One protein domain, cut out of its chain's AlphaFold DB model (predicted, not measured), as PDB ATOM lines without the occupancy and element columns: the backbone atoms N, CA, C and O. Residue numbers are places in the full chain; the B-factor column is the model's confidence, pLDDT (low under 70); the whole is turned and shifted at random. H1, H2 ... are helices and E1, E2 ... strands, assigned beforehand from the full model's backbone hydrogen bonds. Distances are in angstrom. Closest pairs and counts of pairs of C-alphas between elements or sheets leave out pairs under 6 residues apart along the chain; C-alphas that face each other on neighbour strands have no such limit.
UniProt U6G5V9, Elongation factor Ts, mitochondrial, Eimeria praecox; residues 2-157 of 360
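This is residues 2 to 157 of the 360 residues of the protein "Elongation factor Ts, mitochondrial" of Eimeria praecox (UniProt U6G5V9). A twisted wall of three long strands, E1, E2 and E3, has helices over one face and its other face bare. H4 slants over E1 and E2, H5 crosses E3, and H7 packs near one end of the sheet with H2 crossing beyond it; residues 2 to 12, including H1, stick out. The printed part has 156 residues, with seven named helices and three named strands in the order H1 H2 E1 E2 H3 H4 H5 H6 H7 E3, of mixed class. The sheet's order is E1 - E2 - E3, all antiparallel. The whole is compact, with a radius of gyration of the C-alphas of 16.9 A, yet elongated, spanning 57 by 30 by 28 A.

H1 is residues 3 to 6, with C-alpha 3 at (249.566, 273.374, 384.105). H2, the longest helix, is residues 16 to 34 and 26.6 A long. E1 is residues 41 to 48, 23.6 A, and E2 residues 54 to 62, 26.8 A. H3 is residues 65 to 68, and H4 is residues 71 to 87, 24.1 A, beginning at C-alpha 71 (247.739, 263.411, 364.380). H5 is residues 97 to 110, 20.2 A; H6 is residues 115 to 119; H7 is residues 132 to 143, 16.6 A. E3 is residues 148 to 156, 24.7 A, ending at C-alpha 156 (243.836, 235.001, 360.096).

E1 and E2 form a hairpin, with N 43 and O 60 within hydrogen-bond range at 2.9 A. E2, the inner strand, pairs antiparallel with E3, where N 57 and O 153 are 2.9 A apart. H4 and H7 on one face of the sheet make two layers, helices over strands. H4 has a height over the sheet of 7.2 A and runs slantwise to the strands, at 38 degrees to E2 on the local plane. H3, over E1, and H5, over E3, are on the same face as H4. H5 and H7 touch only at their ends; their closest C-alphas, of Lys 109 and Asn 133, are 4.6 A apart. H2 touches H7 at 87 degrees, about perpendicular, with the C-alphas of Ala 31 and Ala 137 closest at 5.2 A. H6 touches residues 76 to 83 of H4 alone, closest at the C-alphas of Leu 117 and Ala 79, 4.9 A. Every O i to N i+4 pair is within hydrogen-bond range in H2, H4, H5, H6 and H7; H1 and H3 are too short for such a pair.

The C-alphas of Pro 11 and Ser 157, the two farthest apart, are 57.6 A from each other. The printed part has no cut, and the link from H6 to H7 is long, with 12 residues. Mean pLDDT of the printed part is 84.6; residues 2 to 14 and 91 to 99 are under 70.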
ATOM      1  N   VAL A   2     247.428 275.188 380.953       35.25
ATOM      2  CA  VAL A   2     246.608 274.278 381.789       35.25
ATOM      3  C   VAL A   2     247.369 273.805 383.038       35.25
ATOM      4  O   VAL A   2     246.763 273.627 384.089       35.25
ATOM      5  N   LEU A   3     248.706 273.736 382.970       34.91
ATOM      6  CA  LEU A   3     249.566 273.374 384.105       34.91
ATOM      7  C   LEU A   3     249.475 274.379 385.273       34.91
ATOM      8  O   LEU A   3     249.545 273.990 386.428       34.91
ATOM      9  N   PHE A   4     249.225 275.665 384.990       35.09
ATOM     10  CA  PHE A   4     249.193 276.725 386.009       35.09
ATOM     11  C   PHE A   4     247.867 276.835 386.781       35.09
ATOM     12  O   PHE A   4     247.846 277.400 387.870       35.09
ATOM     13  N   LYS A   5     246.754 276.301 386.255       39.53
ATOM     14  CA  LYS A   5     245.438 276.408 386.919       39.53
ATOM     15  C   LYS A   5     245.166 275.284 387.924       39.53
ATOM     16  O   LYS A   5     244.301 275.442 388.775       39.53
ATOM     17  N   VAL A   6     245.911 274.180 387.854       39.59
ATOM     18  CA  VAL A   6     245.804 273.055 388.805       39.59
ATOM     19  C   VAL A   6     246.565 273.339 390.110       39.59
ATOM     20  O   VAL A   6     246.200 272.816 391.156       39.59
ATOM     21  N   VAL A   7     247.553 274.238 390.077       42.75
ATOM     22  CA  VAL A   7     248.409 274.585 391.228       42.75
ATOM     23  C   VAL A   7     247.687 275.457 392.275       42.75
ATOM     24  O   VAL A   7     248.140 275.565 393.407       42.75
ATOM     25  N   ALA A   8     246.538 276.059 391.949       42.69
ATOM     26  CA  ALA A   8     245.908 277.082 392.794       42.69
ATOM     27  C   ALA A   8     244.892 276.566 393.840       42.69
ATOM     28  O   ALA A   8     244.279 277.383 394.524       42.69
ATOM     29  N   SER A   9     244.655 275.254 393.978       43.75
ATOM     30  CA  SER A   9     243.621 274.744 394.909       43.75
ATOM     31  C   SER A   9     244.026 273.584 395.823       43.75
ATOM     32  O   SER A   9     243.176 273.120 396.573       43.75
ATOM     33  N   PHE A  10     245.281 273.131 395.828       49.06
ATOM     34  CA  PHE A  10     245.760 272.069 396.731       49.06
ATOM     35  C   PHE A  10     247.219 272.338 397.144       49.06
ATOM     36  O   PHE A  10     247.913 273.052 396.417       49.06
ATOM     37  N   PRO A  11     247.681 271.844 398.313       51.31
ATOM     38  CA  PRO A  11     249.002 272.165 398.828       51.31
ATOM     39  C   PRO A  11     250.053 271.702 397.825       51.31
ATOM     40  O   PRO A  11     249.969 270.606 397.275       51.31
ATOM     41  N   ILE A  12     251.000 272.597 397.566       50.97
ATOM     42  CA  ILE A  12     252.141 272.415 396.677       50.97
ATOM     43  C   ILE A  12     252.843 271.124 397.100       50.97
ATOM     44  O   ILE A  12     253.527 271.107 398.122       50.97
ATOM     45  N   MET A  13     252.642 270.038 396.353       54.78
ATOM     46  CA  MET A  13     253.453 268.841 396.542       54.78
ATOM     47  C   MET A  13     254.851 269.212 396.058       54.78
ATOM     48  O   MET A  13     255.066 269.437 394.870       54.78
ATOM     49  N   GLN A  14     255.766 269.413 397.009       63.44
ATOM     50  CA  GLN A  14     257.178 269.700 396.740       63.44
ATOM     51  C   GLN A  14     257.931 268.460 396.233       63.44
ATOM     52  O   GLN A  14     259.099 268.568 395.879       63.44
ATOM     53  N   ASP A  15     257.256 267.310 396.190       79.12
ATOM     54  CA  ASP A  15     257.781 266.039 395.718       79.12
ATOM     55  C   ASP A  15     257.236 265.719 394.314       79.12
ATOM     56  O   ASP A  15     256.026 265.576 394.094       79.12
ATOM     57  N   GLU A  16     258.152 265.633 393.349       75.88
ATOM     58  CA  GLU A  16     257.857 265.297 391.958       75.88
ATOM     59  C   GLU A  16     257.261 263.885 391.825       75.88
ATOM     60  O   GLU A  16     256.366 263.668 391.004       75.88
ATOM     61  N   GLU A  17     257.690 262.931 392.655       79.12
ATOM     62  CA  GLU A  17     257.190 261.556 392.624       79.12
ATOM     63  C   GLU A  17     255.738 261.490 393.110       79.12
ATOM     64  O   GLU A  17     254.890 260.846 392.478       79.12
ATOM     65  N   GLU A  18     255.411 262.223 394.178       80.62
ATOM     66  CA  GLU A  18     254.032 262.334 394.660       80.62
ATOM     67  C   GLU A  18     253.131 262.995 393.611       80.62
ATOM     68  O   GLU A  18     252.015 262.520 393.364       80.62
ATOM     69  N   ALA A  19     253.612 264.048 392.938       78.19
ATOM     70  CA  ALA A  19     252.873 264.736 391.878       78.19
ATOM     71  C   ALA A  19     252.534 263.797 390.714       78.19
ATOM     72  O   ALA A  19     251.390 263.770 390.248       78.19
ATOM     73  N   VAL A  20     253.488 262.963 390.296       78.38
ATOM     74  CA  VAL A  20     253.287 261.949 389.253       78.38
ATOM     75  C   VAL A  20     252.240 260.913 389.674       78.38
ATOM     76  O   VAL A  20     251.336 260.585 388.897       78.38
ATOM     77  N   VAL A  21     252.317 260.406 390.908       80.31
ATOM     78  CA  VAL A  21     251.334 259.444 391.436       80.31
ATOM     79  C   VAL A  21     249.937 260.067 391.503       80.31
ATOM     80  O   VAL A  21     248.949 259.418 391.145       80.31
ATOM     81  N   TYR A  22     249.836 261.327 391.923       82.44
ATOM     82  CA  TYR A  22     248.571 262.051 391.972       82.44
ATOM     83  C   TYR A  22     247.967 262.263 390.579       82.44
ATOM     84  O   TYR A  22     246.779 261.990 390.386       82.44
ATOM     85  N   LEU A  23     248.765 262.690 389.593       79.38
ATOM     86  CA  LEU A  23     248.300 262.890 388.217       79.38
ATOM     87  C   LEU A  23     247.786 261.588 387.597       79.38
ATOM     88  O   LEU A  23     246.710 261.592 387.003       79.38
ATOM     89  N   ARG A  24     248.464 260.459 387.838       79.19
ATOM     90  CA  ARG A  24     247.995 259.125 387.419       79.19
ATOM     91  C   ARG A  24     246.641 258.761 388.027       79.19
ATOM     92  O   ARG A  24     245.714 258.389 387.307       79.19
ATOM     93  N   LYS A  25     246.492 258.912 389.348       82.81
ATOM     94  CA  LYS A  25     245.215 258.652 390.043       82.81
ATOM     95  C   LYS A  25     244.099 259.565 389.524       82.81
ATOM     96  O   LYS A  25     242.974 259.114 389.312       82.81
ATOM     97  N   SER A  26     244.418 260.836 389.283       80.19
ATOM     98  CA  SER A  26     243.495 261.828 388.727       80.19
ATOM     99  C   SER A  26     243.075 261.489 387.294       80.19
ATOM    100  O   SER A  26     241.893 261.606 386.973       80.19
ATOM    101  N   GLY A  27     243.996 261.010 386.453       80.94
ATOM    102  CA  GLY A  27     243.714 260.588 385.080       80.94
ATOM    103  C   GLY A  27     242.730 259.420 385.018       80.94
ATOM    104  O   GLY A  27     241.709 259.507 384.336       80.94
ATOM    105  N   ILE A  28     242.952 258.384 385.835       82.94
ATOM    106  CA  ILE A  28     242.021 257.249 385.972       82.94
ATOM    107  C   ILE A  28     240.640 257.730 386.437       82.94
ATOM    108  O   ILE A  28     239.617 257.341 385.875       82.94
ATOM    109  N   ALA A  29     240.589 258.625 387.428       84.75
ATOM    110  CA  ALA A  29     239.329 259.172 387.921       84.75
ATOM    111  C   ALA A  29     238.595 260.026 386.868       84.75
ATOM    112  O   ALA A  29     237.364 260.001 386.802       84.75
ATOM    113  N   ARG A  30     239.321 260.784 386.036       84.44
ATOM    114  CA  ARG A  30     238.738 261.547 384.919       84.44
ATOM    115  C   ARG A  30     238.199 260.627 383.835       84.44
ATOM    116  O   ARG A  30     237.079 260.855 383.389       84.44
ATOM    117  N   ALA A  31     238.939 259.582 383.472       85.44
ATOM    118  CA  ALA A  31     238.478 258.578 382.521       85.44
ATOM    119  C   ALA A  31     237.198 257.883 383.013       85.44
ATOM    120  O   ALA A  31     236.218 257.811 382.279       85.44
ATOM    121  N   ALA A  32     237.146 257.499 384.294       88.12
ATOM    122  CA  ALA A  32     235.942 256.933 384.902       88.12
ATOM    123  C   ALA A  32     234.740 257.899 384.859       88.12
ATOM    124  O   ALA A  32     233.619 257.478 384.592       88.12
ATOM    125  N   LYS A  33     234.960 259.207 385.065       89.00
ATOM    126  CA  LYS A  33     233.904 260.232 384.924       89.00
ATOM    127  C   LYS A  33     233.470 260.450 383.474       89.00
ATOM    128  O   LYS A  33     232.315 260.794 383.238       89.00
ATOM    129  N   ALA A  34     234.381 260.294 382.518       89.44
ATOM    130  CA  ALA A  34     234.090 260.424 381.095       89.44
ATOM    131  C   ALA A  34     233.385 259.182 380.525       89.44
ATOM    132  O   ALA A  34     232.693 259.304 379.523       89.44
ATOM    133  N   ALA A  35     233.494 258.016 381.172       86.94
ATOM    134  CA  ALA A  35     232.947 256.747 380.684       86.94
ATOM    135  C   ALA A  35     231.437 256.784 380.371       86.94
ATOM    136  O   ALA A  35     230.991 256.107 379.449       86.94
ATOM    137  N   GLY A  36     230.662 257.596 381.101       88.38
ATOM    138  CA  GLY A  36     229.220 257.768 380.874       88.38
ATOM    139  C   GLY A  36     228.845 258.718 379.730       88.38
ATOM    140  O   GLY A  36     227.660 258.917 379.487       88.38
ATOM    141  N   ARG A  37     229.817 259.344 379.055       92.94
ATOM    142  CA  ARG A  37     229.569 260.225 377.903       92.94
ATOM    143  C   ARG A  37     229.424 259.412 376.616       92.94
ATOM    144  O   ARG A  37     229.924 258.289 376.518       92.94
ATOM    145  N   GLU A  38     228.764 259.991 375.621       92.50
ATOM    146  CA  GLU A  38     228.635 259.384 374.294       92.50
ATOM    147  C   GLU A  38     229.838 259.738 373.411       92.50
ATOM    148  O   GLU A  38     230.174 260.910 373.266       92.50
ATOM    149  N   ALA A  39     230.458 258.730 372.792       93.44
ATOM    150  CA  ALA A  39     231.565 258.890 371.851       93.44
ATOM    151  C   ALA A  39     231.202 258.232 370.510       93.44
ATOM    152  O   ALA A  39     231.414 257.039 370.311       93.44
ATOM    153  N   ARG A  40     230.594 259.004 369.601       93.38
ATOM    154  CA  ARG A  40     230.130 258.512 368.285       93.38
ATOM    155  C   ARG A  40     231.069 258.868 367.128       93.38
ATOM    156  O   ARG A  40     230.943 258.300 366.045       93.38
ATOM    157  N   GLU A  41     232.012 259.779 367.353       95.19
ATOM    158  CA  GLU A  41     233.089 260.092 366.410       95.19
ATOM    159  C   GLU A  41     234.279 259.151 366.634       95.19
ATOM    160  O   GLU A  41     234.308 258.406 367.615       95.19
ATOM    161  N   GLY A  42     235.254 259.134 365.722       95.75
ATOM    162  CA  GLY A  42     236.426 258.274 365.850       95.75
ATOM    163  C   GLY A  42     237.047 257.824 364.534       95.75
ATOM    164  O   GLY A  42     236.677 258.250 363.440       95.75
ATOM    165  N   VAL A  43     238.006 256.911 364.647       97.25
ATOM    166  CA  VAL A  43     238.689 256.312 363.498       97.25
ATOM    167  C   VAL A  43     238.755 254.800 363.633       97.25
ATOM    168  O   VAL A  43     238.790 254.251 364.735       97.25
ATOM    169  N   ILE A  44     238.823 254.125 362.493       97.75
ATOM    170  CA  ILE A  44     239.147 252.708 362.397       97.75
ATOM    171  C   ILE A  44     240.563 252.599 361.867       97.75
ATOM    172  O   ILE A  44     240.864 253.130 360.799       97.75
ATOM    173  N   ALA A  45     241.416 251.904 362.607       97.81
ATOM    174  CA  ALA A  45     242.773 251.587 362.203       97.81
ATOM    175  C   ALA A  45     242.886 250.101 361.874       97.81
ATOM    176  O   ALA A  45     242.454 249.264 362.665       97.81
ATOM    177  N   VAL A  46     243.491 249.773 360.735       97.31
ATOM    178  CA  VAL A  46     243.730 248.394 360.306       97.31
ATOM    179  C   VAL A  46     245.225 248.136 360.175       97.31
ATOM    180  O   VAL A  46     245.951 248.909 359.556       97.31
ATOM    181  N   SER A  47     245.683 247.024 360.744       95.44
ATOM    182  CA  SER A  47     247.032 246.491 360.557       95.44
ATOM    183  C   SER A  47     246.934 245.154 359.837       95.44
ATOM    184  O   SER A  47     246.196 244.278 360.279       95.44
ATOM    185  N   ILE A  48     247.682 244.982 358.749       93.81
ATOM    186  CA  ILE A  48     247.826 243.715 358.023       93.81
ATOM    187  C   ILE A  48     249.299 243.300 358.030       93.81
ATOM    188  O   ILE A  48     250.189 244.152 357.969       93.81
ATOM    189  N   SER A  49     249.569 242.006 358.180       92.50
ATOM    190  CA  SER A  49     250.916 241.450 358.070       92.50
ATOM    191  C   SER A  49     251.419 241.522 356.624       92.50
ATOM    192  O   SER A  49     250.641 241.568 355.675       92.50
ATOM    193  N   SER A  50     252.740 241.526 356.433       88.50
ATOM    194  CA  SER A  50     253.354 241.636 355.098       88.50
ATOM    195  C   SER A  50     253.037 240.460 354.170       88.50
ATOM    196  O   SER A  50     253.137 240.595 352.958       88.50
ATOM    197  N   ASP A  51     252.710 239.303 354.741       86.12
ATOM    198  CA  ASP A  51     252.300 238.087 354.035       86.12
ATOM    199  C   ASP A  51     250.775 237.958 353.890       86.12
ATOM    200  O   ASP A  51     250.302 236.940 353.378       86.12
ATOM    201  N   GLU A  52     250.025 238.966 354.356       87.38
ATOM    202  CA  GLU A  52     248.559 239.050 354.340       87.38
ATOM    203  C   GLU A  52     247.852 237.884 355.047       87.38
ATOM    204  O   GLU A  52     246.660 237.647 354.846       87.38
ATOM    205  N   ALA A  53     248.590 237.162 355.894       87.44
ATOM    206  CA  ALA A  53     248.086 236.022 356.644       87.44
ATOM    207  C   ALA A  53     247.339 236.433 357.915       87.44
ATOM    208  O   ALA A  53     246.571 235.647 358.455       87.44
ATOM    209  N   GLN A  54     247.549 237.650 358.416       92.12
ATOM    210  CA  GLN A  54     246.875 238.140 359.608       92.12
ATOM    211  C   GLN A  54     246.546 239.619 359.461       92.12
ATOM    212  O   GLN A  54     247.400 240.433 359.102       92.12
ATOM    213  N   CYS A  55     245.330 240.001 359.831       93.88
ATOM    214  CA  CYS A  55     244.983 241.401 359.991       93.88
ATOM    215  C   CYS A  55     244.107 241.648 361.216       93.88
ATOM    216  O   CYS A  55     243.392 240.772 361.703       93.88
ATOM    217  N   THR A  56     244.186 242.871 361.723       94.75
ATOM    218  CA  THR A  56     243.394 243.342 362.853       94.75
ATOM    219  C   THR A  56     242.864 244.729 362.573       94.75
ATOM    220  O   THR A  56     243.617 245.580 362.095       94.75
ATOM    221  N   ALA A  57     241.612 244.978 362.925       95.31
ATOM    222  CA  ALA A  57     240.996 246.290 362.870       95.31
ATOM    223  C   ALA A  57     240.556 246.718 364.271       95.31
ATOM    224  O   ALA A  57     240.037 245.912 365.038       95.31
ATOM    225  N   VAL A  58     240.769 247.988 364.602       96.31
ATOM    226  CA  VAL A  58     240.382 248.571 365.889       96.31
ATOM    227  C   VAL A  58     239.622 249.861 365.635       96.31
ATOM    228  O   VAL A  58     240.122 250.734 364.923       96.31
ATOM    229  N   MET A  59     238.438 249.995 366.232       96.38
ATOM    230  CA  MET A  59     237.700 251.254 366.270       96.38
ATOM    231  C   MET A  59     238.023 251.990 367.566       96.38
ATOM    232  O   MET A  59     237.725 251.503 368.658       96.38
ATOM    233  N   LEU A  60     238.626 253.169 367.427       97.50
ATOM    234  CA  LEU A  60     238.894 254.087 368.525       97.50
ATOM    235  C   LEU A  60     237.940 255.277 368.412       97.50
ATOM    236  O   LEU A  60     238.040 256.066 367.468       97.50
ATOM    237  N   ASN A  61     237.029 255.399 369.371       97.00
ATOM    238  CA  ASN A  61     236.030 256.456 369.411       97.00
ATOM    239  C   ASN A  61     236.447 257.626 370.297       97.00
ATOM    240  O   ASN A  61     237.192 257.469 371.267       97.00
ATOM    241  N   CYS A  62     235.937 258.800 369.942       96.19
ATOM    242  CA  CYS A  62     236.029 260.042 370.696       96.19
ATOM    243  C   CYS A  62     234.703 260.818 370.642       96.19
ATOM    244  O   CYS A  62     233.765 260.427 369.941       96.19
ATOM    245  N   GLU A  63     234.599 261.909 371.404       95.56
ATOM    246  CA  GLU A  63     233.375 262.719 371.447       95.56
ATOM    247  C   GLU A  63     233.248 263.609 370.201       95.56
ATOM    248  O   GLU A  63     232.151 263.746 369.660       95.56
ATOM    249  N   THR A  64     234.355 264.194 369.718       95.00
ATOM    250  CA  THR A  64     234.323 265.187 368.631       95.00
ATOM    251  C   THR A  64     235.153 264.819 367.403       95.00
ATOM    252  O   THR A  64     236.119 264.051 367.447       95.00
ATOM    253  N   ASP A  65     234.817 265.443 366.272       92.94
ATOM    254  CA  ASP A  65     235.549 265.289 365.016       92.94
ATOM    255  C   ASP A  65     236.910 266.019 365.013       92.94
ATOM    256  O   ASP A  65     237.761 265.750 364.159       92.94
ATOM    257  N   PHE A  66     237.144 266.922 365.969       93.56
ATOM    258  CA  PHE A  66     238.437 267.575 366.159       93.56
ATOM    259  C   PHE A  66     239.478 266.596 366.708       93.56
ATOM    260  O   PHE A  66     240.619 266.586 366.236       93.56
ATOM    261  N   VAL A  67     239.092 265.743 367.665       95.12
ATOM    262  CA  VAL A  67     239.986 264.723 368.230       95.12
ATOM    263  C   VAL A  67     240.275 263.623 367.209       95.12
ATOM    264  O   VAL A  67     241.444 263.280 367.032       95.12
ATOM    265  N   GLN A  68     239.276 263.146 366.451       93.69
ATOM    266  CA  GLN A  68     239.494 262.064 365.474       93.69
ATOM    267  C   GLN A  68     240.501 262.434 364.365       93.69
ATOM    268  O   GLN A  68     241.188 261.566 363.832       93.69
ATOM    269  N   LYS A  69     240.613 263.727 364.021       92.81
ATOM    270  CA  LYS A  69     241.560 264.252 363.017       92.81
ATOM    271  C   LYS A  69     242.935 264.587 363.606       92.81
ATOM    272  O   LYS A  69     243.849 264.950 362.866       92.81
ATOM    273  N   ASN A  70     243.099 264.511 364.927       94.62
ATOM    274  CA  ASN A  70     244.350 264.869 365.581       94.62
ATOM    275  C   ASN A  70     245.463 263.863 365.210       94.62
ATOM    276  O   ASN A  70     245.277 262.660 365.405       94.62
ATOM    277  N   PRO A  71     246.654 264.314 364.765       94.00
ATOM    278  CA  PRO A  71     247.739 263.411 364.380       94.00
ATOM    279  C   PRO A  71     248.171 262.430 365.477       94.00
ATOM    280  O   PRO A  71     248.533 261.299 365.168       94.00
ATOM    281  N   LYS A  72     248.108 262.826 366.758       94.00
ATOM    282  CA  LYS A  72     248.417 261.925 367.881       94.00
ATOM    283  C   LYS A  72     247.360 260.837 368.044       94.00
ATOM    284  O   LYS A  72     247.716 259.699 368.323       94.00
ATOM    285  N   PHE A  73     246.084 261.174 367.844       95.44
ATOM    286  CA  PHE A  73     244.981 260.216 367.908       95.44
ATOM    287  C   PHE A  73     245.083 259.189 366.774       95.44
ATOM    288  O   PHE A  73     245.048 257.989 367.033       95.44
ATOM    289  N   VAL A  74     245.338 259.654 365.545       95.75
ATOM    290  CA  VAL A  74     245.563 258.801 364.361       95.75
ATOM    291  C   VAL A  74     246.807 257.916 364.520       95.75
ATOM    292  O   VAL A  74     246.791 256.735 364.174       95.75
ATOM    293  N   ALA A  75     247.903 258.462 365.059       95.75
ATOM    294  CA  ALA A  75     249.112 257.684 365.326       95.75
ATOM    295  C   ALA A  75     248.870 256.615 366.402       95.75
ATOM    296  O   ALA A  75     249.284 255.469 366.231       95.75
ATOM    297  N   PHE A  76     248.161 256.972 367.477       97.38
ATOM    298  CA  PHE A  76     247.807 256.034 368.536       97.38
ATOM    299  C   PHE A  76     246.896 254.917 368.022       97.38
ATOM    300  O   PHE A  76     247.182 253.754 368.286       97.38
ATOM    301  N   SER A  77     245.846 255.226 367.250       97.50
ATOM    302  CA  SER A  77     244.944 254.204 366.700       97.50
ATOM    303  C   SER A  77     245.688 253.218 365.797       97.50
ATOM    304  O   SER A  77     245.474 252.011 365.890       97.50
ATOM    305  N   ARG A  78     246.622 253.707 364.969       96.75
ATOM    306  CA  ARG A  78     247.491 252.852 364.149       96.75
ATOM    307  C   ARG A  78     248.369 251.942 365.006       96.75
ATOM    308  O   ARG A  78     248.378 250.730 364.796       96.75
ATOM    309  N   ALA A  79     249.092 252.512 365.969       97.12
ATOM    310  CA  ALA A  79     249.958 251.741 366.858       97.12
ATOM    311  C   ALA A  79     249.157 250.724 367.688       97.12
ATOM    312  O   ALA A  79     249.654 249.644 368.004       97.12
ATOM    313  N   LEU A  80     247.900 251.044 368.008       97.44
ATOM    314  CA  LEU A  80     246.989 250.156 368.716       97.44
ATOM    315  C   LEU A  80     246.581 248.966 367.844       97.44
ATOM    316  O   LEU A  80     246.602 247.839 368.334       97.44
ATOM    317  N   ALA A  81     246.280 249.178 366.560       96.69
ATOM    318  CA  ALA A  81     246.022 248.085 365.620       96.69
ATOM    319  C   ALA A  81     247.256 247.176 365.450       96.69
ATOM    320  O   ALA A  81     247.136 245.956 365.496       96.69
ATOM    321  N   GLU A  82     248.461 247.743 365.331       95.94
ATOM    322  CA  GLU A  82     249.713 246.964 365.277       95.94
ATOM    323  C   GLU A  82     249.957 246.156 366.569       95.94
ATOM    324  O   GLU A  82     250.378 244.993 366.522       95.94
ATOM    325  N   HIS A  83     249.652 246.749 367.727       96.44
ATOM    326  CA  HIS A  83     249.709 246.085 369.030       96.44
ATOM    327  C   HIS A  83     248.712 244.924 369.129       96.44
ATOM    328  O   HIS A  83     249.083 243.842 369.588       96.44
ATOM    329  N   CYS A  84     247.481 245.116 368.642       94.75
ATOM    330  CA  CYS A  84     246.458 244.071 368.577       94.75
ATOM    331  C   CYS A  84     246.941 242.881 367.753       94.75
ATOM    332  O   CYS A  84     246.930 241.765 368.258       94.75
ATOM    333  N   ARG A  85     247.452 243.113 366.538       93.31
ATOM    334  CA  ARG A  85     247.971 242.041 365.671       93.31
ATOM    335  C   ARG A  85     249.082 241.220 366.323       93.31
ATOM    336  O   ARG A  85     249.217 240.037 366.042       93.31
ATOM    337  N   SER A  86     249.868 241.844 367.199       92.38
ATOM    338  CA  SER A  86     250.995 241.191 367.875       92.38
ATOM    339  C   SER A  86     250.598 240.454 369.161       92.38
ATOM    340  O   SER A  86     251.361 239.620 369.641       92.38
ATOM    341  N   THR A  87     249.438 240.774 369.739       90.81
ATOM    342  CA  THR A  87     249.033 240.319 371.084       90.81
ATOM    343  C   THR A  87     247.791 239.431 371.060       90.81
ATOM    344  O   THR A  87     247.624 238.570 371.924       90.81
ATOM    345  N   LEU A  88     246.904 239.650 370.093       88.06
ATOM    346  CA  LEU A  88     245.658 238.919 369.923       88.06
ATOM    347  C   LEU A  88     245.849 237.832 368.868       88.06
ATOM    348  O   LEU A  88     246.472 238.056 367.828       88.06
ATOM    349  N   GLN A  89     245.307 236.652 369.150       81.38
ATOM    350  CA  GLN A  89     245.323 235.545 368.203       81.38
ATOM    351  C   GLN A  89     244.139 235.684 367.240       81.38
ATOM    352  O   GLN A  89     243.026 235.955 367.694       81.38
ATOM    353  N   PRO A  90     244.354 235.525 365.924       75.19
ATOM    354  CA  PRO A  90     243.259 235.395 364.981       75.19
ATOM    355  C   PRO A  90     242.584 234.037 365.185       75.19
ATOM    356  O   PRO A  90     243.253 233.031 365.397       75.19
ATOM    357  N   ASP A  91     241.260 233.996 365.116       65.75
ATOM    358  CA  ASP A  91     240.547 232.752 365.394       65.75
ATOM    359  C   ASP A  91     240.414 231.827 364.185       65.75
ATOM    360  O   ASP A  91     240.136 232.265 363.057       65.75
ATOM    361  N   ASP A  92     240.438 230.533 364.499       55.78
ATOM    362  CA  ASP A  92     239.895 229.435 363.705       55.78
ATOM    363  C   ASP A  92     238.353 229.463 363.798       55.78
ATOM    364  O   ASP A  92     237.749 228.753 364.588       55.78
ATOM    365  N   ILE A  93     237.700 230.346 363.029       50.75
ATOM    366  CA  ILE A  93     236.265 230.297 362.661       50.75
ATOM    367  C   ILE A  93     235.262 230.181 363.844       50.75
ATOM    368  O   ILE A  93     234.981 229.096 364.340       50.75
ATOM    369  N   THR A  94     234.584 231.274 364.238       48.12
ATOM    370  CA  THR A  94     233.281 231.180 364.955       48.12
ATOM    371  C   THR A  94     232.453 232.485 364.905       48.12
ATOM    372  O   THR A  94     233.042 233.567 364.858       48.12
ATOM    373  N   PRO A  95     231.097 232.428 364.912       49.69
ATOM    374  CA  PRO A  95     230.212 233.533 364.519       49.69
ATOM    375  C   PRO A  95     229.445 234.236 365.663       49.69
ATOM    376  O   PRO A  95     228.499 234.970 365.390       49.69
ATOM    377  N   SER A  96     229.805 234.070 366.941       49.12
ATOM    378  CA  SER A  96     229.161 234.846 368.018       49.12
ATOM    379  C   SER A  96     229.828 236.223 368.170       49.12
ATOM    380  O   SER A  96     230.727 236.384 368.997       49.12
ATOM    381  N   LEU A  97     229.414 237.200 367.352       58.22
ATOM    382  CA  LEU A  97     230.073 238.512 367.235       58.22
ATOM    383  C   LEU A  97     230.150 239.289 368.572       58.22
ATOM    384  O   LEU A  97     231.240 239.667 368.984       58.22
ATOM    385  N   GLY A  98     229.038 239.470 369.297       64.88
ATOM    386  CA  GLY A  98     228.986 240.449 370.404       64.88
ATOM    387  C   GLY A  98     229.730 240.063 371.695       64.88
ATOM    388  O   GLY A  98     230.493 240.857 372.250       64.88
ATOM    389  N   ALA A  99     229.548 238.833 372.192       68.00
ATOM    390  CA  ALA A  99     230.203 238.392 373.433       68.00
ATOM    391  C   ALA A  99     231.731 238.292 373.278       68.00
ATOM    392  O   ALA A  99     232.487 238.528 374.220       68.00
ATOM    393  N   ARG A 100     232.184 237.961 372.066       76.81
ATOM    394  CA  ARG A 100     233.600 237.806 371.752       76.81
ATOM    395  C   ARG A 100     234.297 239.136 371.516       76.81
ATOM    396  O   ARG A 100     235.403 239.313 372.011       76.81
ATOM    397  N   GLU A 101     233.660 240.063 370.810       83.00
ATOM    398  CA  GLU A 101     234.176 241.424 370.656       83.00
ATOM    399  C   GLU A 101     234.448 242.058 372.026       83.00
ATOM    400  O   GLU A 101     235.543 242.558 372.279       83.00
ATOM    401  N   SER A 102     233.506 241.906 372.963       86.44
ATOM    402  CA  SER A 102     233.678 242.361 374.347       86.44
ATOM    403  C   SER A 102     234.895 241.715 375.028       86.44
ATOM    404  O   SER A 102     235.678 242.401 375.683       86.44
ATOM    405  N   ALA A 103     235.101 240.406 374.844       88.25
ATOM    406  CA  ALA A 103     236.252 239.698 375.405       88.25
ATOM    407  C   ALA A 103     237.592 240.162 374.800       88.25
ATOM    408  O   ALA A 103     238.559 240.350 375.537       88.25
ATOM    409  N   LEU A 104     237.647 240.400 373.483       90.56
ATOM    410  CA  LEU A 104     238.838 240.920 372.802       90.56
ATOM    411  C   LEU A 104     239.182 242.335 373.268       90.56
ATOM    412  O   LEU A 104     240.354 242.638 373.494       90.56
ATOM    413  N   ILE A 105     238.175 243.191 373.457       92.88
ATOM    414  CA  ILE A 105     238.360 244.546 373.983       92.88
ATOM    415  C   ILE A 105     238.946 244.494 375.400       92.88
ATOM    416  O   ILE A 105     239.905 245.210 375.690       92.88
ATOM    417  N   GLU A 106     238.427 243.636 376.278       93.06
ATOM    418  CA  GLU A 106     238.949 243.500 377.644       93.06
ATOM    419  C   GLU A 106     240.355 242.874 377.680       93.06
ATOM    420  O   GLU A 106     241.235 243.336 378.418       93.06
ATOM    421  N   GLN A 107     240.632 241.889 376.820       93.25
ATOM    422  CA  GLN A 107     241.980 241.345 376.642       93.25
ATOM    423  C   GLN A 107     242.958 242.421 376.146       93.25
ATOM    424  O   GLN A 107     244.066 242.546 376.670       93.25
ATOM    425  N   LEU A 108     242.553 243.245 375.177       95.06
ATOM    426  CA  LEU A 108     243.360 244.358 374.685       95.06
ATOM    427  C   LEU A 108     243.639 245.370 375.799       95.06
ATOM    428  O   LEU A 108     244.800 245.702 376.039       95.06
ATOM    429  N   LYS A 109     242.596 245.830 376.497       95.06
ATOM    430  CA  LYS A 109     242.696 246.815 377.584       95.06
ATOM    431  C   LYS A 109     243.628 246.353 378.699       95.06
ATOM    432  O   LYS A 109     244.384 247.172 379.221       95.06
ATOM    433  N   SER A 110     243.592 245.067 379.045       95.25
ATOM    434  CA  SER A 110     244.447 244.473 380.081       95.25
ATOM    435  C   SER A 110     245.873 244.164 379.608       95.25
ATOM    436  O   SER A 110     246.769 244.014 380.441       95.25
ATOM    437  N   SER A 111     246.119 244.107 378.296       95.38
ATOM    438  CA  SER A 111     247.441 243.793 377.749       95.38
ATOM    439  C   SER A 111     248.482 244.875 378.042       95.38
ATOM    440  O   SER A 111     248.179 246.070 378.100       95.38
ATOM    441  N   ARG A 112     249.745 244.457 378.189       95.69
ATOM    442  CA  ARG A 112     250.874 245.374 378.367       95.69
ATOM    443  C   ARG A 112     251.174 246.093 377.044       95.69
ATOM    444  O   ARG A 112     251.447 245.402 376.067       95.69
ATOM    445  N   PRO A 113     251.189 247.437 376.993       94.50
ATOM    446  CA  PRO A 113     251.423 248.169 375.755       94.50
ATOM    447  C   PRO A 113     252.806 247.914 375.158       94.50
ATOM    448  O   PRO A 113     253.809 247.865 375.875       94.50
ATOM    449  N   SER A 114     252.871 247.838 373.831       93.75
ATOM    450  CA  SER A 114     254.138 247.890 373.104       93.75
ATOM    451  C   SER A 114     254.824 249.257 373.251       93.75
ATOM    452  O   SER A 114     254.212 250.265 373.628       93.75
ATOM    453  N   TYR A 115     256.119 249.302 372.924       91.00
ATOM    454  CA  TYR A 115     256.894 250.545 372.923       91.00
ATOM    455  C   TYR A 115     256.293 251.592 371.974       91.00
ATOM    456  O   TYR A 115     256.070 252.731 372.383       91.00
ATOM    457  N   ASN A 116     255.962 251.191 370.741       91.69
ATOM    458  CA  ASN A 116     255.378 252.085 369.738       91.69
ATOM    459  C   ASN A 116     254.060 252.687 370.232       91.69
ATOM    460  O   ASN A 116     253.887 253.901 370.175       91.69
ATOM    461  N   LEU A 117     253.175 251.863 370.803       93.75
ATOM    462  CA  LEU A 117     251.906 252.334 371.359       93.75
ATOM    463  C   LEU A 117     252.115 253.319 372.516       93.75
ATOM    464  O   LEU A 117     251.479 254.371 372.566       93.75
ATOM    465  N   SER A 118     253.052 253.011 373.417       92.38
ATOM    466  CA  SER A 118     253.394 253.889 374.542       92.38
ATOM    467  C   SER A 118     253.958 255.235 374.076       92.38
ATOM    468  O   SER A 118     253.660 256.263 374.676       92.38
ATOM    469  N   SER A 119     254.735 255.247 372.989       90.94
ATOM    470  CA  SER A 119     255.367 256.460 372.450       90.94
ATOM    471  C   SER A 119     254.375 257.481 371.874       90.94
ATOM    472  O   SER A 119     254.702 258.661 371.759       90.94
ATOM    473  N   CYS A 120     253.149 257.057 371.549       90.69
ATOM    474  CA  CYS A 120     252.102 257.938 371.027       90.69
ATOM    475  C   CYS A 120     251.439 258.811 372.107       90.69
ATOM    476  O   CYS A 120     250.719 259.754 371.775       90.69
ATOM    477  N   VAL A 121     251.666 258.515 373.390       89.38
ATOM    478  CA  VAL A 121     250.982 259.150 374.519       89.38
ATOM    479  C   VAL A 121     251.994 259.929 375.353       89.38
ATOM    480  O   VAL A 121     252.987 259.380 375.818       89.38
ATOM    481  N   GLN A 122     251.743 261.220 375.574       84.12
ATOM    482  CA  GLN A 122     252.556 262.006 376.504       84.12
ATOM    483  C   GLN A 122     252.208 261.639 377.947       84.12
ATOM    484  O   GLN A 122     251.064 261.771 378.370       84.12
ATOM    485  N   ARG A 123     253.197 261.172 378.703       81.62
ATOM    486  CA  ARG A 123     253.009 260.753 380.091       81.62
ATOM    487  C   ARG A 123     253.897 261.581 380.998       81.62
ATOM    488  O   ARG A 123     255.056 261.815 380.673       81.62
ATOM    489  N   ASP A 124     253.360 261.954 382.152       70.94
ATOM    490  CA  ASP A 124     254.104 262.707 383.167       70.94
ATOM    491  C   ASP A 124     255.051 261.807 383.983       70.94
ATOM    492  O   ASP A 124     255.897 262.293 384.722       70.94
ATOM    493  N   SER A 125     254.931 260.480 383.848       70.56
ATOM    494  CA  SER A 125     255.785 259.511 384.536       70.56
ATOM    495  C   SER A 125     256.836 258.901 383.616       70.56
ATOM    496  O   SER A 125     256.537 258.518 382.486       70.56
ATOM    497  N   THR A 126     258.034 258.692 384.161       71.00
ATOM    498  CA  THR A 126     259.125 257.937 383.531       71.00
ATOM    499  C   THR A 126     258.879 256.425 383.505       71.00
ATOM    500  O   THR A 126     259.501 255.715 382.715       71.00
ATOM    501  N   ALA A 127     257.968 255.907 384.336       76.50
ATOM    502  CA  ALA A 127     257.644 254.485 384.363       76.50
ATOM    503  C   ALA A 127     256.709 254.101 383.195       76.50
ATOM    504  O   ALA A 127     255.740 254.823 382.928       76.50
ATOM    505  N   PRO A 128     256.935 252.949 382.529       80.00
ATOM    506  CA  PRO A 128     256.108 252.492 381.414       80.00
ATOM    507  C   PRO A 128     254.661 252.236 381.852       80.00
ATOM    508  O   PRO A 128     254.375 252.063 383.036       80.00
ATOM    509  N   ALA A 129     253.729 252.257 380.898       85.06
ATOM    510  CA  ALA A 129     252.333 251.937 381.187       85.06
ATOM    511  C   ALA A 129     252.214 250.434 381.423       85.06
ATOM    512  O   ALA A 129     252.836 249.635 380.717       85.06
ATOM    513  N   ASN A 130     251.418 250.050 382.413       88.88
ATOM    514  CA  ASN A 130     251.218 248.646 382.749       88.88
ATOM    515  C   ASN A 130     250.158 248.000 381.854       88.88
ATOM    516  O   ASN A 130     250.207 246.792 381.635       88.88
ATOM    517  N   SER A 131     249.222 248.797 381.328       94.25
ATOM    518  CA  SER A 131     248.111 248.319 380.501       94.25
ATOM    519  C   SER A 131     247.734 249.311 379.397       94.25
ATOM    520  O   SER A 131     247.988 250.513 379.515       94.25
ATOM    521  N   VAL A 132     247.099 248.828 378.328       95.62
ATOM    522  CA  VAL A 132     246.511 249.692 377.289       95.62
ATOM    523  C   VAL A 132     245.417 250.583 377.880       95.62
ATOM    524  O   VAL A 132     245.301 251.742 377.492       95.62
ATOM    525  N   ASN A 133     244.667 250.089 378.868       94.62
ATOM    526  CA  ASN A 133     243.651 250.875 379.566       94.62
ATOM    527  C   ASN A 133     244.235 252.124 380.251       94.62
ATOM    528  O   ASN A 133     243.619 253.188 380.241       94.62
ATOM    529  N   GLU A 134     245.447 252.021 380.802       92.38
ATOM    530  CA  GLU A 134     246.164 253.165 381.376       92.38
ATOM    531  C   GLU A 134     246.493 254.215 380.301       92.38
ATOM    532  O   GLU A 134     246.283 255.405 380.523       92.38
ATOM    533  N   LEU A 135     246.913 253.786 379.104       94.12
ATOM    534  CA  LEU A 135     247.163 254.699 377.981       94.12
ATOM    535  C   LEU A 135     245.882 255.366 377.458       94.12
ATOM    536  O   LEU A 135     245.909 256.547 377.117       94.12
ATOM    537  N   LEU A 136     244.757 254.646 377.419       94.81
ATOM    538  CA  LEU A 136     243.455 255.217 377.049       94.81
ATOM    539  C   LEU A 136     242.991 256.276 378.064       94.81
ATOM    540  O   LEU A 136     242.461 257.320 377.674       94.81
ATOM    541  N   ALA A 137     243.235 256.052 379.359       92.00
ATOM    542  CA  ALA A 137     242.954 257.034 380.406       92.00
ATOM    543  C   ALA A 137     243.856 258.278 380.299       92.00
ATOM    544  O   ALA A 137     243.382 259.409 380.470       92.00
ATOM    545  N   ASP A 138     245.133 258.088 379.961       91.56
ATOM    546  CA  ASP A 138     246.075 259.181 379.709       91.56
ATOM    547  C   ASP A 138     245.647 260.010 378.480       91.56
ATOM    548  O   ASP A 138     245.618 261.240 378.551       91.56
ATOM    549  N   LEU A 139     245.215 259.371 377.383       93.56
ATOM    550  CA  LEU A 139     244.654 260.073 376.216       93.56
ATOM    551  C   LEU A 139     243.362 260.821 376.542       93.56
ATOM    552  O   LEU A 139     243.223 261.984 376.165       93.56
ATOM    553  N   THR A 140     242.447 260.188 377.280       93.31
ATOM    554  CA  THR A 140     241.211 260.831 377.759       93.31
ATOM    555  C   THR A 140     241.534 262.095 378.557       93.31
ATOM    556  O   THR A 140     240.890 263.134 378.416       93.31
ATOM    557  N   THR A 141     242.594 262.052 379.365       90.88
ATOM    558  CA  THR A 141     243.052 263.205 380.145       90.88
ATOM    559  C   THR A 141     243.688 264.290 379.274       90.88
ATOM    560  O   THR A 141     243.454 265.473 379.530       90.88
ATOM    561  N   GLN A 142     244.469 263.913 378.257       90.75
ATOM    562  CA  GLN A 142     245.113 264.851 377.330       90.75
ATOM    563  C   GLN A 142     244.107 265.598 376.454       90.75
ATOM    564  O   GLN A 142     244.256 266.802 376.254       90.75
ATOM    565  N   PHE A 143     243.099 264.895 375.933       93.12
ATOM    566  CA  PHE A 143     242.083 265.494 375.070       93.12
ATOM    567  C   PHE A 143     240.937 266.137 375.858       93.12
ATOM    568  O   PHE A 143     240.319 267.076 375.370       93.12
ATOM    569  N   GLY A 144     240.668 265.677 377.084       92.56
ATOM    570  CA  GLY A 144     239.517 266.126 377.875       92.56
ATOM    571  C   GLY A 144     238.177 265.525 377.424       92.56
ATOM    572  O   GLY A 144     237.132 265.873 377.983       92.56
ATOM    573  N   GLU A 145     238.220 264.607 376.461       94.25
ATOM    574  CA  GLU A 145     237.091 263.872 375.893       94.25
ATOM    575  C   GLU A 145     237.219 262.386 376.216       94.25
ATOM    576  O   GLU A 145     238.329 261.872 376.367       94.25
ATOM    577  N   LYS A 146     236.089 261.685 376.288       94.88
ATOM    578  CA  LYS A 146     236.042 260.229 376.341       94.88
ATOM    579  C   LYS A 146     236.774 259.660 375.129       94.88
ATOM    580  O   LYS A 146     236.426 259.978 373.997       94.88
ATOM    581  N   VAL A 147     237.761 258.804 375.381       95.75
ATOM    582  CA  VAL A 147     238.430 257.999 374.359       95.75
ATOM    583  C   VAL A 147     238.258 256.535 374.723       95.75
ATOM    584  O   VAL A 147     238.640 256.121 375.818       95.75
ATOM    585  N   GLU A 148     237.693 255.746 373.816       95.12
ATOM    586  CA  GLU A 148     237.434 254.330 374.071       95.12
ATOM    587  C   GLU A 148     237.641 253.460 372.838       95.12
ATOM    588  O   GLU A 148     237.536 253.915 371.702       95.12
ATOM    589  N   VAL A 149     237.950 252.189 373.082       95.81
ATOM    590  CA  VAL A 149     237.943 251.162 372.044       95.81
ATOM    591  C   VAL A 149     236.556 250.540 372.025       95.81
ATOM    592  O   VAL A 149     236.173 249.908 373.011       95.81
ATOM    593  N   SER A 150     235.836 250.714 370.920       93.12
ATOM    594  CA  SER A 150     234.456 250.225 370.784       93.12
ATOM    595  C   SER A 150     234.344 248.955 369.956       93.12
ATOM    596  O   SER A 150     233.347 248.259 370.080       93.12
ATOM    597  N   ALA A 151     235.351 248.656 369.129       92.50
ATOM    598  CA  ALA A 151     235.390 247.440 368.326       92.50
ATOM    599  C   ALA A 151     236.825 246.953 368.127       92.50
ATOM    600  O   ALA A 151     237.740 247.757 367.910       92.50
ATOM    601  N   VAL A 152     237.010 245.634 368.168       93.00
ATOM    602  CA  VAL A 152     238.265 244.956 367.826       93.00
ATOM    603  C   VAL A 152     237.933 243.713 367.016       93.00
ATOM    604  O   VAL A 152     237.248 242.817 367.496       93.00
ATOM    605  N   GLU A 153     238.475 243.640 365.808       91.50
ATOM    606  CA  GLU A 153     238.336 242.492 364.918       91.50
ATOM    607  C   GLU A 153     239.711 241.933 364.571       91.50
ATOM    608  O   GLU A 153     240.664 242.678 364.331       91.50
ATOM    609  N   CYS A 154     239.812 240.608 364.538       90.75
ATOM    610  CA  CYS A 154     241.025 239.872 364.198       90.75
ATOM    611  C   CYS A 154     240.678 238.792 363.172       90.75
ATOM    612  O   CYS A 154     239.698 238.063 363.331       90.75
ATOM    613  N   MET A 155     241.486 238.676 362.123       91.25
ATOM    614  CA  MET A 155     241.304 237.693 361.060       91.25
ATOM    615  C   MET A 155     242.653 237.086 360.695       91.25
ATOM    616  O   MET A 155     243.657 237.792 360.605       91.25
ATOM    617  N   GLY A 156     242.669 235.770 360.516       90.75
ATOM    618  CA  GLY A 156     243.836 235.001 360.096       90.75
ATOM    619  C   GLY A 156     243.501 234.197 358.850       90.75
ATOM    620  O   GLY A 156     242.333 233.888 358.633       90.75
ATOM    621  N   SER A 157     244.504 233.888 358.043       90.75
ATOM    622  CA  SER A 157     244.396 233.069 356.843       90.75
ATOM    623  C   SER A 157     245.278 231.830 356.975       90.75
ATOM    624  O   SER A 157     246.220 231.778 357.766       90.75
TER     625      SER A 157